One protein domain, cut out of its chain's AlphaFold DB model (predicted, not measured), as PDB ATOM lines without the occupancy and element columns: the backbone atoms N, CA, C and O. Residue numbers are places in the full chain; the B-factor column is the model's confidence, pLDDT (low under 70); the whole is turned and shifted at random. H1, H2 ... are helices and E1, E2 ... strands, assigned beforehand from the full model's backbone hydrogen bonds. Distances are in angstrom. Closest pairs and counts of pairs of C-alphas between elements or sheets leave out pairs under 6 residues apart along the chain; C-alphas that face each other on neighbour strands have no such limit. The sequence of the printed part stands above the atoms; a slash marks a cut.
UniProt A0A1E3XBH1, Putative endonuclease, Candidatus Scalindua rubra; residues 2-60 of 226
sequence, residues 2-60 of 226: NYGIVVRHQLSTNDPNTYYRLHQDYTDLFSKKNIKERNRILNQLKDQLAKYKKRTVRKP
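Overview. This is residues 2 to 60 of the 226 residues of the protein "Putative endonuclease" of Candidatus Scalindua rubra (UniProt A0A1E3XBH1). A two-strand hairpin, E1 and E2, and a long helix, H2, make two arms of a loose, flat frame joined through the short helix H1; H2 folds back past H1, and its far end with the tail, residues 53 to 60, sticks out. The 59 printed residues hold E1, E2, H1 and H2 in that order, an antiparallel pair in a mixed class, with a radius of gyration of the C-alphas of 15.0 A and spans of 43 by 39 by 9 A.

Arrangement. E1, residues 6 to 9, and E2, residues 19 to 22, form an antiparallel hairpin at 144 degrees, with N 7 and O 21 within hydrogen-bond range at 2.7 A. H1, residues 24 to 31, touches residues 38 to 45 alone of H2, residues 35 to 56; the closest C-alphas, of Leu 29 and Arg 38, are 5.6 A apart. This helical hairpin runs opposite ways at a shallow tilt of 34 degrees, only just short of steep. Both E1 and E2 are apart from H2. In H1 and H2 every O i to N i+4 pair is within hydrogen-bond range.

Along the chain. E1 begins at C-alpha 6 (154.688, 130.585, 137.320) and is 9.6 A long; E2 is 10.4 A, H1 10.1 A and H2 30.6 A, ending at C-alpha 56 (162.191, 146.928, 144.306).

Size, cuts and confidence. The C-alphas of Lys 33 and Pro 60, the two farthest apart, are 43.2 A apart. The printed part has no cut, and no link is long. Residues 2 to 4, 9 to 17 and 50 to 60 have pLDDT under 70.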
ATOM      1  N   ASN A   2     150.614 138.426 134.666       43.75
ATOM      2  CA  ASN A   2     151.184 137.596 135.733       43.75
ATOM      3  C   ASN A   2     152.717 137.684 135.791       43.75
ATOM      4  O   ASN A   2     153.414 136.871 135.197       43.75
ATOM      5  N   TYR A   3     153.258 138.664 136.507       56.34
ATOM      6  CA  TYR A   3     154.708 138.772 136.671       56.34
ATOM      7  C   TYR A   3     155.239 137.684 137.618       56.34
ATOM      8  O   TYR A   3     155.030 137.736 138.827       56.34
ATOM      9  N   GLY A   4     155.921 136.691 137.044       62.81
ATOM     10  CA  GLY A   4     156.522 135.548 137.734       62.81
ATOM     11  C   GLY A   4     156.836 134.414 136.751       62.81
ATOM     12  O   GLY A   4     156.316 134.396 135.640       62.81
ATOM     13  N   ILE A   5     157.693 133.462 137.137       72.88
ATOM     14  CA  ILE A   5     157.979 132.260 136.316       72.88
ATOM     15  C   ILE A   5     156.711 131.405 136.162       72.88
ATOM     16  O   ILE A   5     156.483 130.766 135.134       72.88
ATOM     17  N   VAL A   6     155.870 131.425 137.193       73.69
ATOM     18  CA  VAL A   6     154.688 130.585 137.320       73.69
ATOM     19  C   VAL A   6     153.453 131.462 137.473       73.69
ATOM     20  O   VAL A   6     153.421 132.402 138.265       73.69
ATOM     21  N   VAL A   7     152.424 131.121 136.711       75.19
ATOM     22  CA  VAL A   7     151.072 131.648 136.804       75.19
ATOM     23  C   VAL A   7     150.246 130.693 137.647       75.19
ATOM     24  O   VAL A   7     150.096 129.519 137.307       75.19
ATOM     25  N   ARG A   8     149.676 131.210 138.732       72.31
ATOM     26  CA  ARG A   8     148.662 130.500 139.507       72.31
ATOM     27  C   ARG A   8     147.298 130.697 138.844       72.31
ATOM     28  O   ARG A   8     146.930 131.834 138.563       72.31
ATOM     29  N   HIS A   9     146.550 129.621 138.623       62.22
ATOM     30  CA  HIS A   9     145.133 129.703 138.261       62.22
ATOM     31  C   HIS A   9     144.299 129.533 139.541       62.22
ATOM     32  O   HIS A   9     144.584 128.624 140.320       62.22
ATOM     33  N   GLN A  10     143.334 130.419 139.816       65.25
ATOM     34  CA  GLN A  10     142.565 130.392 141.070       65.25
ATOM     35  C   GLN A  10     141.068 130.154 140.859       65.25
ATOM     36  O   GLN A  10     140.417 130.891 140.125       65.25
ATOM     37  N   LEU A  11     140.535 129.226 141.656       52.81
ATOM     38  CA  LEU A  11     139.353 129.444 142.487       52.81
ATOM     39  C   LEU A  11     139.863 129.434 143.944       52.81
ATOM     40  O   LEU A  11     140.251 128.402 144.454       52.81
ATOM     41  N   SER A  12     139.952 130.588 144.614       51.78
ATOM     42  CA  SER A  12     140.400 130.750 146.023       51.78
ATOM     43  C   SER A  12     141.831 130.288 146.417       51.78
ATOM     44  O   SER A  12     142.550 129.603 145.693       51.78
ATOM     45  N   THR A  13     142.309 130.742 147.585       50.25
ATOM     46  CA  THR A  13     143.711 130.592 148.031       50.25
ATOM     47  C   THR A  13     144.048 129.204 148.598       50.25
ATOM     48  O   THR A  13     145.226 128.851 148.585       50.25
ATOM     49  N   ASN A  14     143.048 128.416 149.010       55.00
ATOM     50  CA  ASN A  14     143.207 127.099 149.652       55.00
ATOM     51  C   ASN A  14     142.490 125.967 148.892       55.00
ATOM     52  O   ASN A  14     142.217 124.918 149.467       55.00
ATOM     53  N   ASP A  15     142.150 126.177 147.621       65.94
ATOM     54  CA  ASP A  15     141.476 125.145 146.835       65.94
ATOM     55  C   ASP A  15     142.462 124.019 146.484       65.94
ATOM     56  O   ASP A  15     143.507 124.311 145.878       65.94
ATOM     57  N   PRO A  16     142.153 122.753 146.833       68.94
ATOM     58  CA  PRO A  16     142.960 121.597 146.448       68.94
ATOM     59  C   PRO A  16     143.092 121.430 144.922       68.94
ATOM     60  O   PRO A  16     143.996 120.735 144.470       68.94
ATOM     61  N   ASN A  17     142.257 122.107 144.127       66.94
ATOM     62  CA  ASN A  17     142.321 122.164 142.665       66.94
ATOM     63  C   ASN A  17     143.164 123.336 142.132       66.94
ATOM     64  O   ASN A  17     143.154 123.614 140.930       66.94
ATOM     65  N   THR A  18     143.900 124.050 142.994       70.69
ATOM     66  CA  THR A  18     144.875 125.046 142.536       70.69
ATOM     67  C   THR A  18     145.935 124.348 141.689       70.69
ATOM     68  O   THR A  18     146.728 123.559 142.200       70.69
ATOM     69  N   TYR A  19     146.023 124.713 140.412       75.81
ATOM     70  CA  TYR A  19     147.136 124.313 139.564       75.81
ATOM     71  C   TYR A  19     147.951 125.517 139.103       75.81
ATOM     72  O   TYR A  19     147.513 126.674 139.052       75.81
ATOM     73  N   TYR A  20     149.196 125.204 138.782       79.88
ATOM     74  CA  TYR A  20     150.215 126.151 138.389       79.88
ATOM     75  C   TYR A  20     150.605 125.864 136.948       79.88
ATOM     76  O   TYR A  20     150.789 124.710 136.565       79.88
ATOM     77  N   ARG A  21     150.753 126.916 136.146       80.62
ATOM     78  CA  ARG A  21     151.307 126.812 134.793       80.62
ATOM     79  C   ARG A  21     152.493 127.741 134.642       80.62
ATOM     80  O   ARG A  21     152.552 128.780 135.294       80.62
ATOM     81  N   LEU A  22     153.425 127.404 133.761       79.88
ATOM     82  CA  LEU A  22     154.474 128.348 133.388       79.88
ATOM     83  C   LEU A  22     153.851 129.573 132.713       79.88
ATOM     84  O   LEU A  22     152.875 129.473 131.965       79.88
ATOM     85  N   HIS A  23     154.414 130.745 132.993       80.62
ATOM     86  CA  HIS A  23     154.062 131.945 132.245       80.62
ATOM     87  C   HIS A  23     154.436 131.761 130.769       80.62
ATOM     88  O   HIS A  23     155.418 131.080 130.454       80.62
ATOM     89  N   GLN A  24     153.644 132.337 129.858       77.06
ATOM     90  CA  GLN A  24     153.793 132.075 128.425       77.06
ATOM     91  C   GLN A  24     155.197 132.437 127.939       77.06
ATOM     92  O   GLN A  24     155.829 131.618 127.292       77.06
ATOM     93  N   ASP A  25     155.748 133.566 128.383       78.50
ATOM     94  CA  ASP A  25     157.109 133.973 128.011       78.50
ATOM     95  C   ASP A  25     158.192 132.946 128.395       78.50
ATOM     96  O   ASP A  25     159.188 132.789 127.691       78.50
ATOM     97  N   TYR A  26     158.002 132.215 129.501       82.50
ATOM     98  CA  TYR A  26     158.915 131.146 129.920       82.50
ATOM     99  C   TYR A  26     158.608 129.834 129.191       82.50
ATOM    100  O   TYR A  26     159.516 129.067 128.887       82.50
ATOM    101  N   THR A  27     157.344 129.597 128.849       83.44
ATOM    102  CA  THR A  27     156.931 128.472 127.998       83.44
ATOM    103  C   THR A  27     157.533 128.609 126.597       83.44
ATOM    104  O   THR A  27     158.112 127.662 126.068       83.44
ATOM    105  N   ASP A  28     157.488 129.808 126.025       81.44
ATOM    106  CA  ASP A  28     158.106 130.154 124.749       81.44
ATOM    107  C   ASP A  28     159.628 130.030 124.848       81.44
ATOM    108  O   ASP A  28     160.266 129.434 123.984       81.44
ATOM    109  N   LEU A  29     160.222 130.492 125.949       84.81
ATOM    110  CA  LEU A  29     161.652 130.329 126.190       84.81
ATOM    111  C   LEU A  29     162.097 128.855 126.183       84.81
ATOM    112  O   LEU A  29     163.124 128.529 125.583       84.81
ATOM    113  N   PHE A  30     161.359 127.976 126.864       83.69
ATOM    114  CA  PHE A  30     161.718 126.560 126.982       83.69
ATOM    115  C   PHE A  30     161.343 125.734 125.747       83.69
ATOM    116  O   PHE A  30     162.000 124.732 125.470       83.69
ATOM    117  N   SER A  31     160.333 126.153 124.982       83.81
ATOM    118  CA  SER A  31     159.881 125.438 123.780       83.81
ATOM    119  C   SER A  31     160.708 125.751 122.527       83.81
ATOM    120  O   SER A  31     160.740 124.946 121.591       83.81
ATOM    121  N   LYS A  32     161.417 126.887 122.478       85.25
ATOM    122  CA  LYS A  32     162.251 127.246 121.321       85.25
ATOM    123  C   LYS A  32     163.560 126.454 121.296       85.25
ATOM    124  O   LYS A  32     164.441 126.629 122.135       85.25
ATOM    125  N   LYS A  33     163.718 125.629 120.253       80.88
ATOM    126  CA  LYS A  33     164.946 124.861 119.975       80.88
ATOM    127  C   LYS A  33     166.092 125.727 119.428       80.88
ATOM    128  O   LYS A  33     167.254 125.363 119.576       80.88
ATOM    129  N   ASN A  34     165.788 126.870 118.805       91.12
ATOM    130  CA  ASN A  34     166.797 127.765 118.235       91.12
ATOM    131  C   ASN A  34     167.458 128.636 119.319       91.12
ATOM    132  O   ASN A  34     166.807 129.463 119.960       91.12
ATOM    133  N   ILE A  35     168.779 128.501 119.467       86.06
ATOM    134  CA  ILE A  35     169.579 129.206 120.478       86.06
ATOM    135  C   ILE A  35     169.533 130.741 120.331       86.06
ATOM    136  O   ILE A  35     169.515 131.454 121.333       86.06
ATOM    137  N   LYS A  36     169.477 131.278 119.101       87.00
ATOM    138  CA  LYS A  36     169.472 132.732 118.851       87.00
ATOM    139  C   LYS A  36     168.144 133.363 119.261       87.00
ATOM    140  O   LYS A  36     168.132 134.408 119.907       87.00
ATOM    141  N   GLU A  37     167.034 132.708 118.935       82.62
ATOM    142  CA  GLU A  37     165.695 133.149 119.344       82.62
ATOM    143  C   GLU A  37     165.524 133.054 120.860       82.62
ATOM    144  O   GLU A  37     165.053 133.997 121.495       82.62
ATOM    145  N   ARG A  38     166.009 131.959 121.455       84.25
ATOM    146  CA  ARG A  38     166.011 131.761 122.906       84.25
ATOM    147  C   ARG A  38     166.785 132.866 123.630       84.25
ATOM    148  O   ARG A  38     166.304 133.408 124.622       84.25
ATOM    149  N   ASN A  39     167.946 133.258 123.105       86.62
ATOM    150  CA  ASN A  39     168.743 134.361 123.649       86.62
ATOM    151  C   ASN A  39     168.051 135.724 123.509       86.62
ATOM    152  O   ASN A  39     168.164 136.560 124.405       86.62
ATOM    153  N   ARG A  40     167.291 135.950 122.430       86.94
ATOM    154  CA  ARG A  40     166.493 137.173 122.260       86.94
ATOM    155  C   ARG A  40     165.401 137.282 123.327       86.94
ATOM    156  O   ARG A  40     165.297 138.325 123.969       86.94
ATOM    157  N   ILE A  41     164.656 136.200 123.552       84.31
ATOM    158  CA  ILE A  41     163.611 136.125 124.586       84.31
ATOM    159  C   ILE A  41     164.233 136.284 125.983       84.31
ATOM    160  O   ILE A  41     163.742 137.072 126.789       84.31
ATOM    161  N   LEU A  42     165.365 135.620 126.256       84.69
ATOM    162  CA  LEU A  42     166.111 135.776 127.514       84.69
ATOM    163  C   LEU A  42     166.496 137.226 127.789       84.69
ATOM    164  O   LEU A  42     166.351 137.686 128.918       84.69
ATOM    165  N   ASN A  43     166.998 137.940 126.785       86.31
ATOM    166  CA  ASN A  43     167.406 139.330 126.956       86.31
ATOM    167  C   ASN A  43     166.198 140.244 127.193       86.31
ATOM    168  O   ASN A  43     166.239 141.069 128.100       86.31
ATOM    169  N   GLN A  44     165.090 140.032 126.475       83.81
ATOM    170  CA  GLN A  44     163.839 140.756 126.727       83.81
ATOM    171  C   GLN A  44     163.324 140.530 128.157       83.81
ATOM    172  O   GLN A  44     162.982 141.493 128.847       83.81
ATOM    173  N   LEU A  45     163.336 139.281 128.630       81.69
ATOM    174  CA  LEU A  45     162.941 138.925 129.994       81.69
ATOM    175  C   LEU A  45     163.889 139.515 131.045       81.69
ATOM    176  O   LEU A  45     163.433 140.029 132.066       81.69
ATOM    177  N   LYS A  46     165.204 139.496 130.802       81.50
ATOM    178  CA  LYS A  46     166.203 140.118 131.688       81.50
ATOM    179  C   LYS A  46     166.010 141.627 131.786       81.50
ATOM    180  O   LYS A  46     166.064 142.154 132.894       81.50
ATOM    181  N   ASP A  47     165.743 142.311 130.677       78.56
ATOM    182  CA  ASP A  47     165.504 143.757 130.665       78.56
ATOM    183  C   ASP A  47     164.221 144.130 131.405       78.56
ATOM    184  O   ASP A  47     164.188 145.110 132.154       78.56
ATOM    185  N   GLN A  48     163.165 143.334 131.233       74.12
ATOM    186  CA  GLN A  48     161.937 143.468 132.009       74.12
ATOM    187  C   GLN A  48     162.229 143.274 133.504       74.12
ATOM    188  O   GLN A  48     161.988 144.183 134.297       74.12
ATOM    189  N   LEU A  49     162.850 142.155 133.895       70.25
ATOM    190  CA  LEU A  49     163.211 141.857 135.288       70.25
ATOM    191  C   LEU A  49     164.145 142.904 135.910       70.25
ATOM    192  O   LEU A  49     163.985 143.237 137.081       70.25
ATOM    193  N   ALA A  50     165.096 143.458 135.156       66.62
ATOM    194  CA  ALA A  50     165.994 144.508 135.627       66.62
ATOM    195  C   ALA A  50     165.252 145.829 135.883       66.62
ATOM    196  O   ALA A  50     165.539 146.509 136.871       66.62
ATOM    197  N   LYS A  51     164.261 146.173 135.046       63.91
ATOM    198  CA  LYS A  51     163.353 147.308 135.292       63.91
ATOM    199  C   LYS A  51     162.523 147.094 136.560       63.91
ATOM    200  O   LYS A  51     162.342 148.043 137.318       63.91
ATOM    201  N   TYR A  52     162.087 145.862 136.837       59.25
ATOM    202  CA  TYR A  52     161.356 145.536 138.066       59.25
ATOM    203  C   TYR A  52     162.261 145.524 139.307       59.25
ATOM    204  O   TYR A  52     161.935 146.172 140.294       59.25
ATOM    205  N   LYS A  53     163.450 144.908 139.258       50.94
ATOM    206  CA  LYS A  53     164.405 144.906 140.386       50.94
ATOM    207  C   LYS A  53     164.913 146.307 140.735       50.94
ATOM    208  O   LYS A  53     165.072 146.609 141.914       50.94
ATOM    209  N   LYS A  54     165.107 147.194 139.751       51.44
ATOM    210  CA  LYS A  54     165.413 148.616 140.008       51.44
ATOM    211  C   LYS A  54     164.259 149.370 140.686       51.44
ATOM    212  O   LYS A  54     164.522 150.382 141.321       51.44
ATOM    213  N   ARG A  55     163.016 148.881 140.584       50.78
ATOM    214  CA  ARG A  55     161.853 149.401 141.326       50.78
ATOM    215  C   ARG A  55     161.741 148.812 142.741       50.78
ATOM    216  O   ARG A  55     161.220 149.483 143.619       50.78
ATOM    217  N   THR A  56     162.258 147.602 142.989       42.62
ATOM    218  CA  THR A  56     162.191 146.928 144.306       42.62
ATOM    219  C   THR A  56     163.382 147.234 145.227       42.62
ATOM    220  O   THR A  56     163.244 147.186 146.448       42.62
ATOM    221  N   VAL A  57     164.561 147.574 144.687       40.38
ATOM    222  CA  VAL A  57     165.720 147.962 145.511       40.38
ATOM    223  C   VAL A  57     165.582 149.424 145.928       40.38
ATOM    224  O   VAL A  57     165.924 150.339 145.179       40.38
ATOM    225  N   ARG A  58     165.089 149.627 147.155       45.62
ATOM    226  CA  ARG A  58     165.106 150.892 147.902       45.62
ATOM    227  C   ARG A  58     166.517 151.502 147.894       45.62
ATOM    228  O   ARG A  58     167.348 151.164 148.732       45.62
ATOM    229  N   LYS A  59     166.791 152.423 146.971       41.28
ATOM    230  CA  LYS A  59     167.804 153.465 147.176       41.28
ATOM    231  C   LYS A  59     167.086 154.676 147.774       41.28
ATOM    232  O   LYS A  59     166.071 155.077 147.206       41.28
ATOM    233  N   PRO A  60     167.571 155.271 148.876       38.19
ATOM    234  CA  PRO A  60     166.999 156.508 149.378       38.19
ATOM    235  C   PRO A  60     167.399 157.612 148.395       38.19
ATOM    236  O   PRO A  60     168.536 158.086 148.410       38.19
TER     237      PRO A  60